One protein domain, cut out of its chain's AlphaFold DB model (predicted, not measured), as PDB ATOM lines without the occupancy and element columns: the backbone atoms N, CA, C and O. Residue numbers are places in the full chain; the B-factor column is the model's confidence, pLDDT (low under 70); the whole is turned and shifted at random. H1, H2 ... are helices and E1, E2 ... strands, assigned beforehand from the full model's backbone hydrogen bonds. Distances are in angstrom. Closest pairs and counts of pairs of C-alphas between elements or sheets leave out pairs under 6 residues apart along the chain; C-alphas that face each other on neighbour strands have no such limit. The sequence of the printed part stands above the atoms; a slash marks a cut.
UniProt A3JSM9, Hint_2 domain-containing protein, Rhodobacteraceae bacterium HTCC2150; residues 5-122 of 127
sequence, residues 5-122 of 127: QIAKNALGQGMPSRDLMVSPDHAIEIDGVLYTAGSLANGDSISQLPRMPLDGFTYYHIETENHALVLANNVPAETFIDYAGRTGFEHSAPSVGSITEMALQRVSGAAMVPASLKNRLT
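AT A GLANCE: This is residues 5 to 122 of the 127 residues of the protein "Hint_2 domain-containing protein" of Rhodobacteraceae bacterium HTCC2150 (UniProt A3JSM9). What shows first? There is little regular structure: a small core of two hairpins, E2-E3 and E5-E6, E6 packing on E2 and E7 beside E3, amid long loops; residues 50 to 56 stick out. What makes it up? The printed part has 118 residues, 36 in named elements, in order E1 E2 E3 H1 E4 E5 E6 E7 H2; its class is mixed, as is sheet E2-E3-E7, while E5-E6 is antiparallel. It is compact, with radius of gyration of the C-alphas 14.7 A and spans 43 by 37 by 25 A.

HOW THE PARTS SIT: Which strands pair? E1, residues 20 to 22, pairs with no named strand. E2, residues 27 to 30, and E3, residues 33 to 36, form a hairpin; N 28 and O 35, 3.0 A apart, are within hydrogen-bond range. E5, residues 69 to 72, and E6, residues 75 to 78, form another, with N 70 and O 77 at 2.9 A. What else? The closest C-alphas of E2 and E6, Ile 28 and Ala 77, are 4.3 A apart. E7, residues 105 to 107, is parallel to E3, with N 34 and O 105 at 2.8 A. H1, residues 37 to 40, only grazes their sheet.

IN THESE COORDINATES: Where does E1 begin? C-alpha 20 is at (-27.930, 39.141, 17.711). Where are E4 and H2? E4, residues 46 to 48, pairs with no named strand; H2, residues 115 to 121, 10.0 A long and not on the sheet, has every O i to N i+4 pair within hydrogen-bond range and ends at C-alpha 121, (-30.044, 52.744, 23.377).

THE WHOLE: Which links are long? E4 to E5 and E6 to E7 are long links; the printed part has no cut. Where is confidence low? Residues 93, 95 and 96 have pLDDT under 70.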
ATOM      1  N   GLN A   5     -24.419  43.950  14.548       98.06
ATOM      2  CA  GLN A   5     -24.459  43.276  15.835       98.06
ATOM      3  C   GLN A   5     -25.214  44.153  16.834       98.06
ATOM      4  O   GLN A   5     -24.827  45.289  17.107       98.06
ATOM      5  N   ILE A   6     -26.272  43.589  17.402       98.19
ATOM      6  CA  ILE A   6     -26.987  44.111  18.562       98.19
ATOM      7  C   ILE A   6     -26.477  43.312  19.761       98.19
ATOM      8  O   ILE A   6     -26.743  42.113  19.875       98.19
ATOM      9  N   ALA A   7     -25.696  43.952  20.628       97.94
ATOM     10  CA  ALA A   7     -25.104  43.299  21.788       97.94
ATOM     11  C   ALA A   7     -26.181  42.836  22.779       97.94
ATOM     12  O   ALA A   7     -27.250  43.444  22.881       97.94
ATOM     13  N   LYS A   8     -25.890  41.789  23.554       97.62
ATOM     14  CA  LYS A   8     -26.742  41.330  24.658       97.62
ATOM     15  C   LYS A   8     -27.233  42.509  25.510       97.62
ATOM     16  O   LYS A   8     -26.440  43.328  25.974       97.62
ATOM     17  N   ASN A   9     -28.542  42.544  25.762       96.25
ATOM     18  CA  ASN A   9     -29.235  43.566  26.554       96.25
ATOM     19  C   ASN A   9     -29.173  45.008  25.989       96.25
ATOM     20  O   ASN A   9     -29.569  45.946  26.684       96.25
ATOM     21  N   ALA A  10     -28.716  45.217  24.748       97.06
ATOM     22  CA  ALA A  10     -28.604  46.553  24.152       97.06
ATOM     23  C   ALA A  10     -29.951  47.275  23.977       97.06
ATOM     24  O   ALA A  10     -30.013  48.502  24.066       97.06
ATOM     25  N   LEU A  11     -31.042  46.529  23.786       96.12
ATOM     26  CA  LEU A  11     -32.399  47.074  23.667       96.12
ATOM     27  C   LEU A  11     -33.057  47.288  25.048       96.12
ATOM     28  O   LEU A  11     -34.052  48.003  25.175       96.12
ATOM     29  N   GLY A  12     -32.447  46.762  26.115       92.38
ATOM     30  CA  GLY A  12     -32.973  46.755  27.480       92.38
ATOM     31  C   GLY A  12     -33.870  45.549  27.769       92.38
ATOM     32  O   GLY A  12     -34.137  44.736  26.895       92.38
ATOM     33  N   GLN A  13     -34.317  45.418  29.024       89.00
ATOM     34  CA  GLN A  13     -35.206  44.330  29.477       89.00
ATOM     35  C   GLN A  13     -34.679  42.908  29.176       89.00
ATOM     36  O   GLN A  13     -35.452  41.974  28.993       89.00
ATOM     37  N   GLY A  14     -33.355  42.725  29.117       91.44
ATOM     38  CA  GLY A  14     -32.743  41.441  28.770       91.44
ATOM     39  C   GLY A  14     -32.760  41.123  27.271       91.44
ATOM     40  O   GLY A  14     -32.546  39.967  26.908       91.44
ATOM     41  N   MET A  15     -33.009  42.115  26.406       95.88
ATOM     42  CA  MET A  15     -33.070  41.961  24.952       95.88
ATOM     43  C   MET A  15     -31.889  42.636  24.231       95.88
ATOM     44  O   MET A  15     -31.579  43.796  24.517       95.88
ATOM     45  N   PRO A  16     -31.251  41.955  23.266       97.88
ATOM     46  CA  PRO A  16     -31.359  40.520  23.012       97.88
ATOM     47  C   PRO A  16     -30.766  39.696  24.174       97.88
ATOM     48  O   PRO A  16     -29.929  40.187  24.936       97.88
ATOM     49  N   SER A  17     -31.183  38.436  24.317       97.50
ATOM     50  CA  SER A  17     -30.725  37.533  25.393       97.50
ATOM     51  C   SER A  17     -29.258  37.093  25.243       97.50
ATOM     52  O   SER A  17     -28.605  36.712  26.218       97.50
ATOM     53  N   ARG A  18     -28.732  37.199  24.022       97.56
ATOM     54  CA  ARG A  18     -27.330  37.051  23.598       97.56
ATOM     55  C   ARG A  18     -27.115  37.925  22.363       97.56
ATOM     56  O   ARG A  18     -28.101  38.359  21.777       97.56
ATOM     57  N   ASP A  19     -25.876  38.144  21.943       97.38
ATOM     58  CA  ASP A  19     -25.598  38.945  20.745       97.38
ATOM     59  C   ASP A  19     -26.417  38.455  19.540       97.38
ATOM     60  O   ASP A  19     -26.485  37.256  19.245       97.38
ATOM     61  N   LEU A  20     -27.094  39.390  18.878       97.94
ATOM     62  CA  LEU A  20     -27.930  39.141  17.711       97.94
ATOM     63  C   LEU A  20     -27.294  39.827  16.503       97.94
ATOM     64  O   LEU A  20     -27.086  41.037  16.516       97.94
ATOM     65  N   MET A  21     -26.988  39.048  15.467       98.12
ATOM     66  CA  MET A  21     -26.450  39.548  14.204       98.12
ATOM     67  C   MET A  21     -27.510  39.440  13.115       98.12
ATOM     68  O   MET A  21     -28.000  38.347  12.840       98.12
ATOM     69  N   VAL A  22     -27.843  40.568  12.495       97.81
ATOM     70  CA  VAL A  22     -28.827  40.666  11.406       97.81
ATOM     71  C   VAL A  22     -28.295  41.566  10.299       97.81
ATOM     72  O   VAL A  22     -27.299  42.272  10.479       97.81
ATOM     73  N   SER A  23     -28.917  41.539   9.123       96.75
ATOM     74  CA  SER A  23     -28.534  42.469   8.063       96.75
ATOM     75  C   SER A  23     -28.929  43.909   8.433       96.75
ATOM     76  O   SER A  23     -29.919  44.109   9.135       96.75
ATOM     77  N   PRO A  24     -28.188  44.927   7.959       97.31
ATOM     78  CA  PRO A  24     -28.544  46.340   8.101       97.31
ATOM     79  C   PRO A  24     -30.008  46.695   7.821       97.31
ATOM     80  O   PRO A  24     -30.572  47.508   8.552       97.31
ATOM     81  N   ASP A  25     -30.626  46.072   6.818       96.00
ATOM     82  CA  ASP A  25     -32.001  46.378   6.411       96.00
ATOM     83  C   ASP A  25     -33.067  45.553   7.146       96.00
ATOM     84  O   ASP A  25     -34.251  45.831   6.994       96.00
ATOM     85  N   HIS A  26     -32.674  44.568   7.960       96.94
ATOM     86  CA  HIS A  26     -33.619  43.754   8.722       96.94
ATOM     87  C   HIS A  26     -34.240  44.566   9.854       96.94
ATOM     88  O   HIS A  26     -33.508  45.174  10.646       96.94
ATOM     89  N   ALA A  27     -35.568  44.573   9.952       97.81
ATOM     90  CA  ALA A  27     -36.259  45.297  10.999       97.81
ATOM     91  C   ALA A  27     -36.554  44.462  12.242       97.81
ATOM     92  O   ALA A  27     -36.927  43.290  12.193       97.81
ATOM     93  N   ILE A  28     -36.419  45.137  13.376       98.31
ATOM     94  CA  ILE A  28     -36.882  44.676  14.677       98.31
ATOM     95  C   ILE A  28     -37.957  45.631  15.180       98.31
ATOM     96  O   ILE A  28     -37.937  46.824  14.865       98.31
ATOM     97  N   GLU A  29     -38.896  45.111  15.953       98.25
ATOM     98  CA  GLU A  29     -39.949  45.917  16.553       98.25
ATOM     99  C   GLU A  29     -39.501  46.460  17.917       98.25
ATOM    100  O   GLU A  29     -38.911  45.753  18.737       98.25
ATOM    101  N   ILE A  30     -39.743  47.757  18.124       97.56
ATOM    102  CA  ILE A  30     -39.558  48.450  19.399       97.56
ATOM    103  C   ILE A  30     -40.746  49.397  19.603       97.56
ATOM    104  O   ILE A  30     -40.918  50.354  18.845       97.56
ATOM    105  N   ASP A  31     -41.519  49.168  20.664       96.31
ATOM    106  CA  ASP A  31     -42.668  49.984  21.080       96.31
ATOM    107  C   ASP A  31     -43.726  50.210  19.970       96.31
ATOM    108  O   ASP A  31     -44.257  51.308  19.803       96.31
ATOM    109  N   GLY A  32     -44.033  49.169  19.200       96.94
ATOM    110  CA  GLY A  32     -45.013  49.154  18.112       96.94
ATOM    111  C   GLY A  32     -44.496  49.683  16.772       96.94
ATOM    112  O   GLY A  32     -45.296  49.942  15.873       96.94
ATOM    113  N   VAL A  33     -43.183  49.872  16.619       98.25
ATOM    114  CA  VAL A  33     -42.567  50.431  15.403       98.25
ATOM    115  C   VAL A  33     -41.440  49.525  14.917       98.25
ATOM    116  O   VAL A  33     -40.601  49.092  15.704       98.25
ATOM    117  N   LEU A  34     -41.400  49.265  13.611       98.44
ATOM    118  CA  LEU A  34     -40.325  48.533  12.947       98.44
ATOM    119  C   LEU A  34     -39.153  49.468  12.649       98.44
ATOM    120  O   LEU A  34     -39.300  50.447  11.916       98.44
ATOM    121  N   TYR A  35     -37.975  49.137  13.164       98.50
ATOM    122  CA  TYR A  35     -36.733  49.852  12.889       98.50
ATOM    123  C   TYR A  35     -35.743  48.925  12.207       98.50
ATOM    124  O   TYR A  35     -35.442  47.860  12.745       98.50
ATOM    125  N   THR A  36     -35.180  49.338  11.071       98.25
ATOM    126  CA  THR A  36     -34.067  48.578  10.486       98.25
ATOM    127  C   THR A  36     -32.871  48.617  11.431       98.25
ATOM    128  O   THR A  36     -32.576  49.661  12.026       98.25
ATOM    129  N   ALA A  37     -32.158  47.502  11.573       98.25
ATOM    130  CA  ALA A  37     -31.028  47.400  12.491       98.25
ATOM    131  C   ALA A  37     -29.952  48.464  12.206       98.25
ATOM    132  O   ALA A  37     -29.366  49.028  13.131       98.25
ATOM    133  N   GLY A  38     -29.738  48.804  10.930       98.00
ATOM    134  CA  GLY A  38     -28.823  49.863  10.509       98.00
ATOM    135  C   GLY A  38     -29.253  51.261  10.963       98.00
ATOM    136  O   GLY A  38     -28.400  52.073  11.310       98.00
ATOM    137  N   SER A  39     -30.560  51.539  11.038       98.38
ATOM    138  CA  SER A  39     -31.066  52.827  11.541       98.38
ATOM    139  C   SER A  39     -30.807  53.025  13.042       98.38
ATOM    140  O   SER A  39     -30.696  54.163  13.499       98.38
ATOM    141  N   LEU A  40     -30.677  51.923  13.790       98.06
ATOM    142  CA  LEU A  40     -30.437  51.904  15.235       98.06
ATOM    143  C   LEU A  40     -28.949  51.912  15.609       98.06
ATOM    144  O   LEU A  40     -28.626  52.003  16.795       98.06
ATOM    145  N   ALA A  41     -28.045  51.806  14.631       97.38
ATOM    146  CA  ALA A  41     -26.613  51.762  14.886       97.38
ATOM    147  C   ALA A  41     -26.146  53.017  15.641       97.38
ATOM    148  O   ALA A  41     -26.315  54.148  15.186       97.38
ATOM    149  N   ASN A  42     -25.536  52.800  16.805       95.62
ATOM    150  CA  ASN A  42     -25.031  53.842  17.698       95.62
ATOM    151  C   ASN A  42     -23.498  53.830  17.824       95.62
ATOM    152  O   ASN A  42     -22.939  54.668  18.525       95.62
ATOM    153  N   GLY A  43     -22.822  52.893  17.151       94.56
ATOM    154  CA  GLY A  43     -21.363  52.766  17.165       94.56
ATOM    155  C   GLY A  43     -20.795  52.092  18.418       94.56
ATOM    156  O   GLY A  43     -19.579  52.001  18.547       94.56
ATOM    157  N   ASP A  44     -21.652  51.603  19.316       95.00
ATOM    158  CA  ASP A  44     -21.255  50.969  20.573       95.00
ATOM    159  C   ASP A  44     -21.964  49.619  20.779       95.00
ATOM    160  O   ASP A  44     -21.449  48.574  20.373       95.00
ATOM    161  N   SER A  45     -23.135  49.616  21.420       96.81
ATOM    162  CA  SER A  45     -23.925  48.412  21.710       96.81
ATOM    163  C   SER A  45     -24.700  47.893  20.503       96.81
ATOM    164  O   SER A  45     -25.061  46.719  20.465       96.81
ATOM    165  N   ILE A  46     -24.929  48.754  19.512       97.94
ATOM    166  CA  ILE A  46     -25.517  48.409  18.223       97.94
ATOM    167  C   ILE A  46     -24.582  48.969  17.160       97.94
ATOM    168  O   ILE A  46     -24.482  50.185  16.977       97.94
ATOM    169  N   SER A  47     -23.844  48.101  16.481       97.50
ATOM    170  CA  SER A  47     -22.834  48.536  15.517       97.50
ATOM    171  C   SER A  47     -22.685  47.556  14.367       97.50
ATOM    172  O   SER A  47     -22.957  46.363  14.494       97.50
ATOM    173  N   GLN A  48     -22.276  48.073  13.212       97.94
ATOM    174  CA  GLN A  48     -21.945  47.227  12.078       97.94
ATOM    175  C   GLN A  48     -20.576  46.596  12.293       97.94
ATOM    176  O   GLN A  48     -19.613  47.296  12.617       97.94
ATOM    177  N   LEU A  49     -20.470  45.287  12.071       96.75
ATOM    178  CA  LEU A  49     -19.171  44.635  12.124       96.75
ATOM    179  C   LEU A  49     -18.261  45.169  11.005       96.75
ATOM    180  O   LEU A  49     -18.708  45.360   9.868       96.75
ATOM    181  N   PRO A  50     -16.960  45.381  11.280       95.69
ATOM    182  CA  PRO A  50     -16.030  45.898  10.279       95.69
ATOM    183  C   PRO A  50     -15.746  44.880   9.170       95.69
ATOM    184  O   PRO A  50     -15.328  45.254   8.073       95.69
ATOM    185  N   ARG A  51     -15.954  43.586   9.445       95.56
ATOM    186  CA  ARG A  51     -15.761  42.463   8.521       95.56
ATOM    187  C   ARG A  51     -16.764  41.360   8.840       95.56
ATOM    188  O   ARG A  51     -17.291  41.307   9.949       95.56
ATOM    189  N   MET A  52     -16.997  40.473   7.879       95.62
ATOM    190  CA  MET A  52     -17.739  39.238   8.121       95.62
ATOM    191  C   MET A  52     -17.023  38.337   9.137       95.62
ATOM    192  O   MET A  52     -15.788  38.346   9.179       95.62
ATOM    193  N   PRO A  53     -17.770  37.531   9.912       93.44
ATOM    194  CA  PRO A  53     -17.201  36.451  10.714       93.44
ATOM    195  C   PRO A  53     -16.333  35.503   9.876       93.44
ATOM    196  O   PRO A  53     -16.713  35.119   8.769       93.44
ATOM    197  N   LEU A  54     -15.157  35.148  10.401       90.94
ATOM    198  CA  LEU A  54     -14.143  34.368   9.676       90.94
ATOM    199  C   LEU A  54     -14.554  32.908   9.458       90.94
ATOM    200  O   LEU A  54     -14.185  32.327   8.444       90.94
ATOM    201  N   ASP A  55     -15.361  32.354  10.363       92.06
ATOM    202  CA  ASP A  55     -15.833  30.963  10.309       92.06
ATOM    203  C   ASP A  55     -17.017  30.766   9.340       92.06
ATOM    204  O   ASP A  55     -17.622  29.696   9.285       92.06
ATOM    205  N   GLY A  56     -17.355  31.801   8.565       90.56
ATOM    206  CA  GLY A  56     -18.524  31.839   7.695       90.56
ATOM    207  C   GLY A  56     -19.744  32.454   8.382       90.56
ATOM    208  O   GLY A  56     -19.888  32.448   9.604       90.56
ATOM    209  N   PHE A  57     -20.628  33.039   7.574       94.06
ATOM    210  CA  PHE A  57     -21.847  33.682   8.055       94.06
ATOM    211  C   PHE A  57     -22.958  33.578   7.011       94.06
ATOM    212  O   PHE A  57     -22.775  33.996   5.866       94.06
ATOM    213  N   THR A  58     -24.115  33.068   7.428       93.69
ATOM    214  CA  THR A  58     -25.277  32.849   6.561       93.69
ATOM    215  C   THR A  58     -26.455  33.666   7.066       93.69
ATOM    216  O   THR A  58     -26.803  33.603   8.244       93.69
ATOM    217  N   TYR A  59     -27.092  34.414   6.164       93.69
ATOM    218  CA  TYR A  59     -28.369  35.061   6.445       93.69
ATOM    219  C   TYR A  59     -29.508  34.110   6.104       93.69
ATOM    220  O   TYR A  59     -29.556  33.563   5.004       93.69
ATOM    221  N   TYR A  60     -30.443  33.969   7.035       92.56
ATOM    222  CA  TYR A  60     -31.683  33.244   6.814       92.56
ATOM    223  C   TYR A  60     -32.843  34.227   6.796       92.56
ATOM    224  O   TYR A  60     -32.940  35.099   7.658       92.56
ATOM    225  N   HIS A  61     -33.728  34.051   5.825       91.44
ATOM    226  CA  HIS A  61     -35.033  34.689   5.801       91.44
ATOM    227  C   HIS A  61     -36.074  33.631   6.151       91.44
ATOM    228  O   HIS A  61     -36.067  32.537   5.591       91.44
ATOM    229  N   ILE A  62     -36.939  33.948   7.110       91.88
ATOM    230  CA  ILE A  62     -38.021  33.062   7.542       91.88
ATOM    231  C   ILE A  62     -39.301  33.586   6.907       91.88
ATOM    232  O   ILE A  62     -39.713  34.700   7.210       91.88
ATOM    233  N   GLU A  63     -39.906  32.805   6.019       90.56
ATOM    234  CA  GLU A  63     -41.194  33.116   5.395       90.56
ATOM    235  C   GLU A  63     -42.329  32.435   6.175       90.56
ATOM    236  O   GLU A  63     -42.209  31.286   6.600       90.56
ATOM    237  N   THR A  64     -43.430  33.156   6.370       91.06
ATOM    238  CA  THR A  64     -44.655  32.698   7.040       91.06
ATOM    239  C   THR A  64     -45.869  33.084   6.201       91.06
ATOM    240  O   THR A  64     -45.756  33.911   5.302       91.06
ATOM    241  N   GLU A  65     -47.041  32.511   6.499       89.62
ATOM    242  CA  GLU A  65     -48.286  32.809   5.766       89.62
ATOM    243  C   GLU A  65     -48.622  34.310   5.754       89.62
ATOM    244  O   GLU A  65     -49.020  34.855   4.731       89.62
ATOM    245  N   ASN A  66     -48.396  34.992   6.880       91.75
ATOM    246  CA  ASN A  66     -48.539  36.440   7.011       91.75
ATOM    247  C   ASN A  66     -47.197  37.068   7.386       91.75
ATOM    248  O   ASN A  66     -46.399  36.420   8.066       91.75
ATOM    249  N   HIS A  67     -46.970  38.337   7.022       94.69
ATOM    250  CA  HIS A  67     -45.857  39.099   7.592       94.69
ATOM    251  C   HIS A  67     -46.091  39.209   9.101       94.69
ATOM    252  O   HIS A  67     -47.161  39.640   9.533       94.69
ATOM    253  N   ALA A  68     -45.128  38.758   9.895       96.38
ATOM    254  CA  ALA A  68     -45.283  38.589  11.330       96.38
ATOM    255  C   ALA A  68     -43.982  38.925  12.064       96.38
ATOM    256  O   ALA A  68     -42.923  39.097  11.460       96.38
ATOM    257  N   LEU A  69     -44.072  38.996  13.390       97.88
ATOM    258  CA  LEU A  69     -42.910  39.041  14.267       97.88
ATOM    259  C   LEU A  69     -42.595  37.636  14.775       97.88
ATOM    260  O   LEU A  69     -43.485  36.904  15.211       97.88
ATOM    261  N   VAL A  70     -41.313  37.290  14.776       97.25
ATOM    262  CA  VAL A  70     -40.765  36.097  15.430       97.25
ATOM    263  C   VAL A  70     -39.724  36.512  16.461       97.25
ATOM    264  O   VAL A  70     -39.138  37.586  16.370       97.25
ATOM    265  N   LEU A  71     -39.473  35.672  17.464       97.88
ATOM    266  CA  LEU A  71     -38.465  35.974  18.479       97.88
ATOM    267  C   LEU A  71     -37.081  35.491  18.038       97.88
ATOM    268  O   LEU A  71     -36.780  34.298  18.090       97.88
ATOM    269  N   ALA A  72     -36.205  36.429  17.688       97.62
ATOM    270  CA  ALA A  72     -34.790  36.183  17.437       97.62
ATOM    271  C   ALA A  72     -33.975  36.603  18.665       97.62
ATOM    272  O   ALA A  72     -33.869  37.785  18.977       97.62
ATOM    273  N   ASN A  73     -33.412  35.646  19.412       97.75
ATOM    274  CA  ASN A  73     -32.706  35.920  20.676       97.75
ATOM    275  C   ASN A  73     -33.522  36.815  21.635       97.75
ATOM    276  O   ASN A  73     -32.988  37.747  22.236       97.75
ATOM    277  N   ASN A  74     -34.820  36.521  21.773       97.44
ATOM    278  CA  ASN A  74     -35.789  37.291  22.563       97.44
ATOM    279  C   ASN A  74     -36.126  38.694  22.016       97.44
ATOM    280  O   ASN A  74     -36.766  39.462  22.717       97.44
ATOM    281  N   VAL A  75     -35.720  39.036  20.791       98.31
ATOM    282  CA  VAL A  75     -36.097  40.288  20.115       98.31
ATOM    283  C   VAL A  75     -37.213  40.005  19.112       98.31
ATOM    284  O   VAL A  75     -37.039  39.096  18.296       98.31
ATOM    285  N   PRO A  76     -38.326  40.759  19.127       98.19
ATOM    286  CA  PRO A  76     -39.322  40.706  18.063       98.19
ATOM    287  C   PRO A  76     -38.707  41.196  16.743       98.19
ATOM    288  O   PRO A  76     -38.376  42.370  16.588       98.19
ATOM    289  N   ALA A  77     -38.509  40.277  15.807       98.06
ATOM    290  CA  ALA A  77     -37.861  40.498  14.521       98.06
ATOM    291  C   ALA A  77     -38.827  40.159  13.385       98.06
ATOM    292  O   ALA A  77     -39.643  39.243  13.517       98.06
ATOM    293  N   GLU A  78     -38.758  40.903  12.284       97.19
ATOM    294  CA  GLU A  78     -39.675  40.711  11.164       97.19
ATOM    295  C   GLU A  78     -39.406  39.402  10.405       97.19
ATOM    296  O   GLU A  78     -38.261  38.978  10.219       97.19
ATOM    297  N   THR A  79     -40.471  38.750   9.941       95.75
ATOM    298  CA  THR A  79     -40.365  37.682   8.942       95.75
ATOM    299  C   THR A  79     -40.115  38.269   7.552       95.75
ATOM    300  O   THR A  79     -40.157  39.476   7.331       95.75
ATOM    301  N   PHE A  80     -39.830  37.410   6.579       92.56
ATOM    302  CA  PHE A  80     -39.628  37.813   5.194       92.56
ATOM    303  C   PHE A  80     -40.844  38.556   4.625       92.56
ATOM    304  O   PHE A  80     -41.995  38.166   4.834       92.56
ATOM    305  N   ILE A  81     -40.550  39.592   3.843       89.25
ATOM    306  CA  ILE A  81     -41.490  40.337   3.014       89.25
ATOM    307  C   ILE A  81     -40.871  40.492   1.620       89.25
ATOM    308  O   ILE A  81     -39.660  40.673   1.471       89.25
ATOM    309  N   ASP A  82     -41.699  40.396   0.583       81.56
ATOM    310  CA  ASP A  82     -41.261  40.158  -0.798       81.56
ATOM    311  C   ASP A  82     -40.770  41.417  -1.542       81.56
ATOM    312  O   ASP A  82     -41.054  41.613  -2.720       81.56
ATOM    313  N   TYR A  83     -40.040  42.309  -0.866       77.88
ATOM    314  CA  TYR A  83     -39.538  43.546  -1.481       77.88
ATOM    315  C   TYR A  83     -38.431  43.306  -2.511       77.88
ATOM    316  O   TYR A  83     -38.364  43.994  -3.527       77.88
ATOM    317  N   ALA A  84     -37.546  42.348  -2.237       70.69
ATOM    318  CA  ALA A  84     -36.363  42.072  -3.052       70.69
ATOM    319  C   ALA A  84     -36.528  40.851  -3.974       70.69
ATOM    320  O   ALA A  84     -35.617  40.530  -4.739       70.69
ATOM    321  N   GLY A  85     -37.674  40.165  -3.912       78.44
ATOM    322  CA  GLY A  85     -37.874  38.890  -4.592       78.44
ATOM    323  C   GLY A  85     -37.124  37.729  -3.929       78.44
ATOM    324  O   GLY A  85     -36.504  37.863  -2.873       78.44
ATOM    325  N   ARG A  86     -37.171  36.559  -4.580       83.12
ATOM    326  CA  ARG A  86     -36.585  35.298  -4.076       83.12
ATOM    327  C   ARG A  86     -35.363  34.805  -4.855       83.12
ATOM    328  O   ARG A  86     -34.822  33.748  -4.550       83.12
ATOM    329  N   THR A  87     -34.917  35.564  -5.854       79.06
ATOM    330  CA  THR A  87     -33.868  35.155  -6.808       79.06
ATOM    331  C   THR A  87     -32.502  34.905  -6.164       79.06
ATOM    332  O   THR A  87     -31.681  34.211  -6.755       79.06
ATOM    333  N   GLY A  88     -32.255  35.447  -4.968       79.38
ATOM    334  CA  GLY A  88     -30.999  35.289  -4.228       79.38
ATOM    335  C   GLY A  88     -30.981  34.175  -3.177       79.38
ATOM    336  O   GLY A  88     -29.961  34.022  -2.509       79.38
ATOM    337  N   PHE A  89     -32.072  33.422  -2.982       83.62
ATOM    338  CA  PHE A  89     -32.132  32.370  -1.961       83.62
ATOM    339  C   PHE A  89     -31.762  31.001  -2.530       83.62
ATOM    340  O   PHE A  89     -32.319  30.573  -3.538       83.62
ATOM    341  N   GLU A  90     -30.878  30.278  -1.837       82.38
ATOM    342  CA  GLU A  90     -30.504  28.901  -2.201       82.38
ATOM    343  C   GLU A  90     -31.685  27.925  -2.088       82.38
ATOM    344  O   GLU A  90     -31.801  26.989  -2.873       82.38
ATOM    345  N   HIS A  91     -32.586  28.169  -1.133       77.19
ATOM    346  CA  HIS A  91     -33.787  27.376  -0.905       77.19
ATOM    347  C   HIS A  91     -34.999  28.307  -0.865       77.19
ATOM    348  O   HIS A  91     -35.288  28.911   0.166       77.19
ATOM    349  N   SER A  92     -35.703  28.434  -1.990       71.00
ATOM    350  CA  SER A  92     -36.997  29.118  -2.043       71.00
ATOM    351  C   SER A  92     -38.108  28.112  -2.326       71.00
ATOM    352  O   SER A  92     -38.019  27.301  -3.249       71.00
ATOM    353  N   ALA A  93     -39.154  28.140  -1.502       69.44
ATOM    354  CA  ALA A  93     -40.390  27.443  -1.820       69.44
ATOM    355  C   ALA A  93     -41.090  28.157  -2.994       69.44
ATOM    356  O   ALA A  93     -40.869  29.357  -3.204       69.44
ATOM    357  N   PRO A  94     -41.951  27.457  -3.757       70.56
ATOM    358  CA  PRO A  94     -42.838  28.120  -4.703       70.56
ATOM    359  C   PRO A  94     -43.626  29.211  -3.974       70.56
ATOM    360  O   PRO A  94     -44.152  28.964  -2.889       70.56
ATOM    361  N   SER A  95     -43.699  30.408  -4.560       68.00
ATOM    362  CA  SER A  95     -44.492  31.500  -3.989       68.00
ATOM    363  C   SER A  95     -45.933  31.035  -3.775       68.00
ATOM    364  O   SER A  95     -46.575  30.541  -4.703       68.00
ATOM    365  N   VAL A  96     -46.441  31.221  -2.557       67.31
ATOM    366  CA  VAL A  96     -47.843  30.946  -2.203       67.31
ATOM    367  C   VAL A  96     -48.740  32.180  -2.403       67.31
ATOM    368  O   VAL A  96     -49.916  32.156  -2.054       67.31
ATOM    369  N   GLY A  97     -48.197  33.256  -2.985       74.62
ATOM    370  CA  GLY A  97     -48.848  34.557  -3.134       74.62
ATOM    371  C   GLY A  97     -47.966  35.714  -2.652       74.62
ATOM    372  O   GLY A  97     -46.821  35.523  -2.239       74.62
ATOM    373  N   SER A  98     -48.508  36.934  -2.727       81.12
ATOM    374  CA  SER A  98     -47.878  38.125  -2.147       81.12
ATOM    375  C   SER A  98     -48.183  38.190  -0.653       81.12
ATOM    376  O   SER A  98     -49.338  38.070  -0.245       81.12
ATOM    377  N   ILE A  99     -47.147  38.386   0.160       88.06
ATOM    378  CA  ILE A  99     -47.287  38.559   1.604       88.06
ATOM    379  C   ILE A  99     -47.680  40.014   1.860       88.06
ATOM    380  O   ILE A  99     -46.977  40.933   1.443       88.06
ATOM    381  N   THR A 100     -48.796  40.232   2.556       91.00
ATOM    382  CA  THR A 100     -49.190  41.582   2.984       91.00
ATOM    383  C   THR A 100     -48.323  42.012   4.162       91.00
ATOM    384  O   THR A 100     -48.200  41.273   5.139       91.00
ATOM    385  N   GLU A 101     -47.723  43.199   4.079       92.62
ATOM    386  CA  GLU A 101     -46.907  43.742   5.166       92.62
ATOM    387  C   GLU A 101     -47.770  44.043   6.407       92.62
ATOM    388  O   GLU A 101     -48.873  44.578   6.294       92.62
ATOM    389  N   MET A 102     -47.261  43.727   7.604       95.25
ATOM    390  CA  MET A 102     -47.818  44.189   8.876       95.25
ATOM    391  C   MET A 102     -48.118  45.692   8.866       95.25
ATOM    392  O   MET A 102     -47.311  46.499   8.411       95.25
ATOM    393  N   ALA A 103     -49.232  46.076   9.487       95.88
ATOM    394  CA  ALA A 103     -49.639  47.469   9.664       95.88
ATOM    395  C   ALA A 103     -48.876  48.177  10.808       95.88
ATOM    396  O   ALA A 103     -49.479  48.859  11.637       95.88
ATOM    397  N   LEU A 104     -47.555  47.993  10.875       96.69
ATOM    398  CA  LEU A 104     -46.674  48.711  11.796       96.69
ATOM    399  C   LEU A 104     -45.938  49.816  11.045       96.69
ATOM    400  O   LEU A 104     -45.532  49.650   9.896       96.69
ATOM    401  N   GLN A 105     -45.730  50.952  11.708       96.81
ATOM    402  CA  GLN A 105     -44.908  52.015  11.142       96.81
ATOM    403  C   GLN A 105     -43.465  51.518  10.977       96.81
ATOM    404  O   GLN A 105     -42.917  50.907  11.891       96.81
ATOM    405  N   ARG A 106     -42.837  51.834   9.838       97.00
ATOM    406  CA  ARG A 106     -41.434  51.509   9.556       97.00
ATOM    407  C   ARG A 106     -40.551  52.753   9.569       97.00
ATOM    408  O   ARG A 106     -40.890  53.782   8.985       97.00
ATOM    409  N   VAL A 107     -39.383  52.635  10.191       98.00
ATOM    410  CA  VAL A 107     -38.323  53.643  10.214       98.00
ATOM    411  C   VAL A 107     -37.017  53.000   9.752       98.00
ATOM    412  O   VAL A 107     -36.394  52.230  10.475       98.00
ATOM    413  N   SER A 108     -36.579  53.346   8.541       96.62
ATOM    414  CA  SER A 108     -35.347  52.792   7.950       96.62
ATOM    415  C   SER A 108     -34.165  53.767   7.953       96.62
ATOM    416  O   SER A 108     -33.049  53.392   7.609       96.62
ATOM    417  N   GLY A 109     -34.390  55.030   8.328       97.25
ATOM    418  CA  GLY A 109     -33.368  56.077   8.328       97.25
ATOM    419  C   GLY A 109     -32.969  56.500   9.738       97.25
ATOM    420  O   GLY A 109     -33.821  56.909  10.521       97.25
ATOM    421  N   ALA A 110     -31.668  56.506  10.044       96.75
ATOM    422  CA  ALA A 110     -31.154  56.906  11.360       96.75
ATOM    423  C   ALA A 110     -31.580  58.329  11.784       96.75
ATOM    424  O   ALA A 110     -31.765  58.608  12.969       96.75
ATOM    425  N   ALA A 111     -31.776  59.247  10.830       96.94
ATOM    426  CA  ALA A 111     -32.272  60.600  11.100       96.94
ATOM    427  C   ALA A 111     -33.722  60.619  11.620       96.94
ATOM    428  O   ALA A 111     -34.074  61.500  12.399       96.94
ATOM    429  N   MET A 112     -34.530  59.628  11.233       97.81
ATOM    430  CA  MET A 112     -35.945  59.502  11.592       97.81
ATOM    431  C   MET A 112     -36.160  58.786  12.933       97.81
ATOM    432  O   MET A 112     -37.264  58.808  13.468       97.81
ATOM    433  N   VAL A 113     -35.117  58.162  13.495       98.12
ATOM    434  CA  VAL A 113     -35.194  57.523  14.814       98.12
ATOM    435  C   VAL A 113     -35.355  58.604  15.896       98.12
ATOM    436  O   VAL A 113     -34.488  59.486  15.992       98.12
ATOM    437  N   PRO A 114     -36.412  58.550  16.733       97.81
ATOM    438  CA  PRO A 114     -36.658  59.557  17.761       97.81
ATOM    439  C   PRO A 114     -35.490  59.707  18.738       97.81
ATOM    440  O   PRO A 114     -34.879  58.722  19.160       97.81
ATOM    441  N   ALA A 115     -35.214  60.942  19.170       96.94
ATOM    442  CA  ALA A 115     -34.139  61.224  20.125       96.94
ATOM    443  C   ALA A 115     -34.314  60.465  21.454       96.94
ATOM    444  O   ALA A 115     -33.338  59.996  22.033       96.94
ATOM    445  N   SER A 116     -35.559  60.281  21.906       96.19
ATOM    446  CA  SER A 116     -35.881  59.494  23.102       96.19
ATOM    447  C   SER A 116     -35.426  58.036  22.981       96.19
ATOM    448  O   SER A 116     -34.869  57.491  23.934       96.19
ATOM    449  N   LEU A 117     -35.613  57.414  21.813       96.88
ATOM    450  CA  LEU A 117     -35.148  56.055  21.554       96.88
ATOM    451  C   LEU A 117     -33.622  56.008  21.432       96.88
ATOM    452  O   LEU A 117     -33.001  55.165  22.072       96.88
ATOM    453  N   LYS A 118     -32.997  56.952  20.714       96.12
ATOM    454  CA  LYS A 118     -31.524  57.041  20.645       96.12
ATOM    455  C   LYS A 118     -30.899  57.092  22.040       96.12
ATOM    456  O   LYS A 118     -30.044  56.267  22.349       96.12
ATOM    457  N   ASN A 119     -31.408  57.973  22.902       94.62
ATOM    458  CA  ASN A 119     -30.942  58.117  24.283       94.62
ATOM    459  C   ASN A 119     -31.143  56.835  25.108       94.62
ATOM    460  O   ASN A 119     -30.308  56.502  25.944       94.62
ATOM    461  N   ARG A 120     -32.232  56.089  24.873       93.88
ATOM    462  CA  ARG A 120     -32.490  54.798  25.537       93.88
ATOM    463  C   ARG A 120     -31.514  53.698  25.127       93.88
ATOM    464  O   ARG A 120     -31.373  52.748  25.899       93.88
ATOM    465  N   LEU A 121     -30.928  53.774  23.934       94.25
ATOM    466  CA  LEU A 121     -30.044  52.744  23.377       94.25
ATOM    467  C   LEU A 121     -28.557  53.019  23.656       94.25
ATOM    468  O   LEU A 121     -27.739  52.104  23.569       94.25
ATOM    469  N   THR A 122     -28.187  54.253  24.004       90.81
ATOM    470  CA  THR A 122     -26.801  54.626  24.323       90.81
ATOM    471  C   THR A 122     -26.283  53.904  25.574       90.81
ATOM    472  O   THR A 122     -26.944  53.895  26.611       90.81
TER     473      THR A 122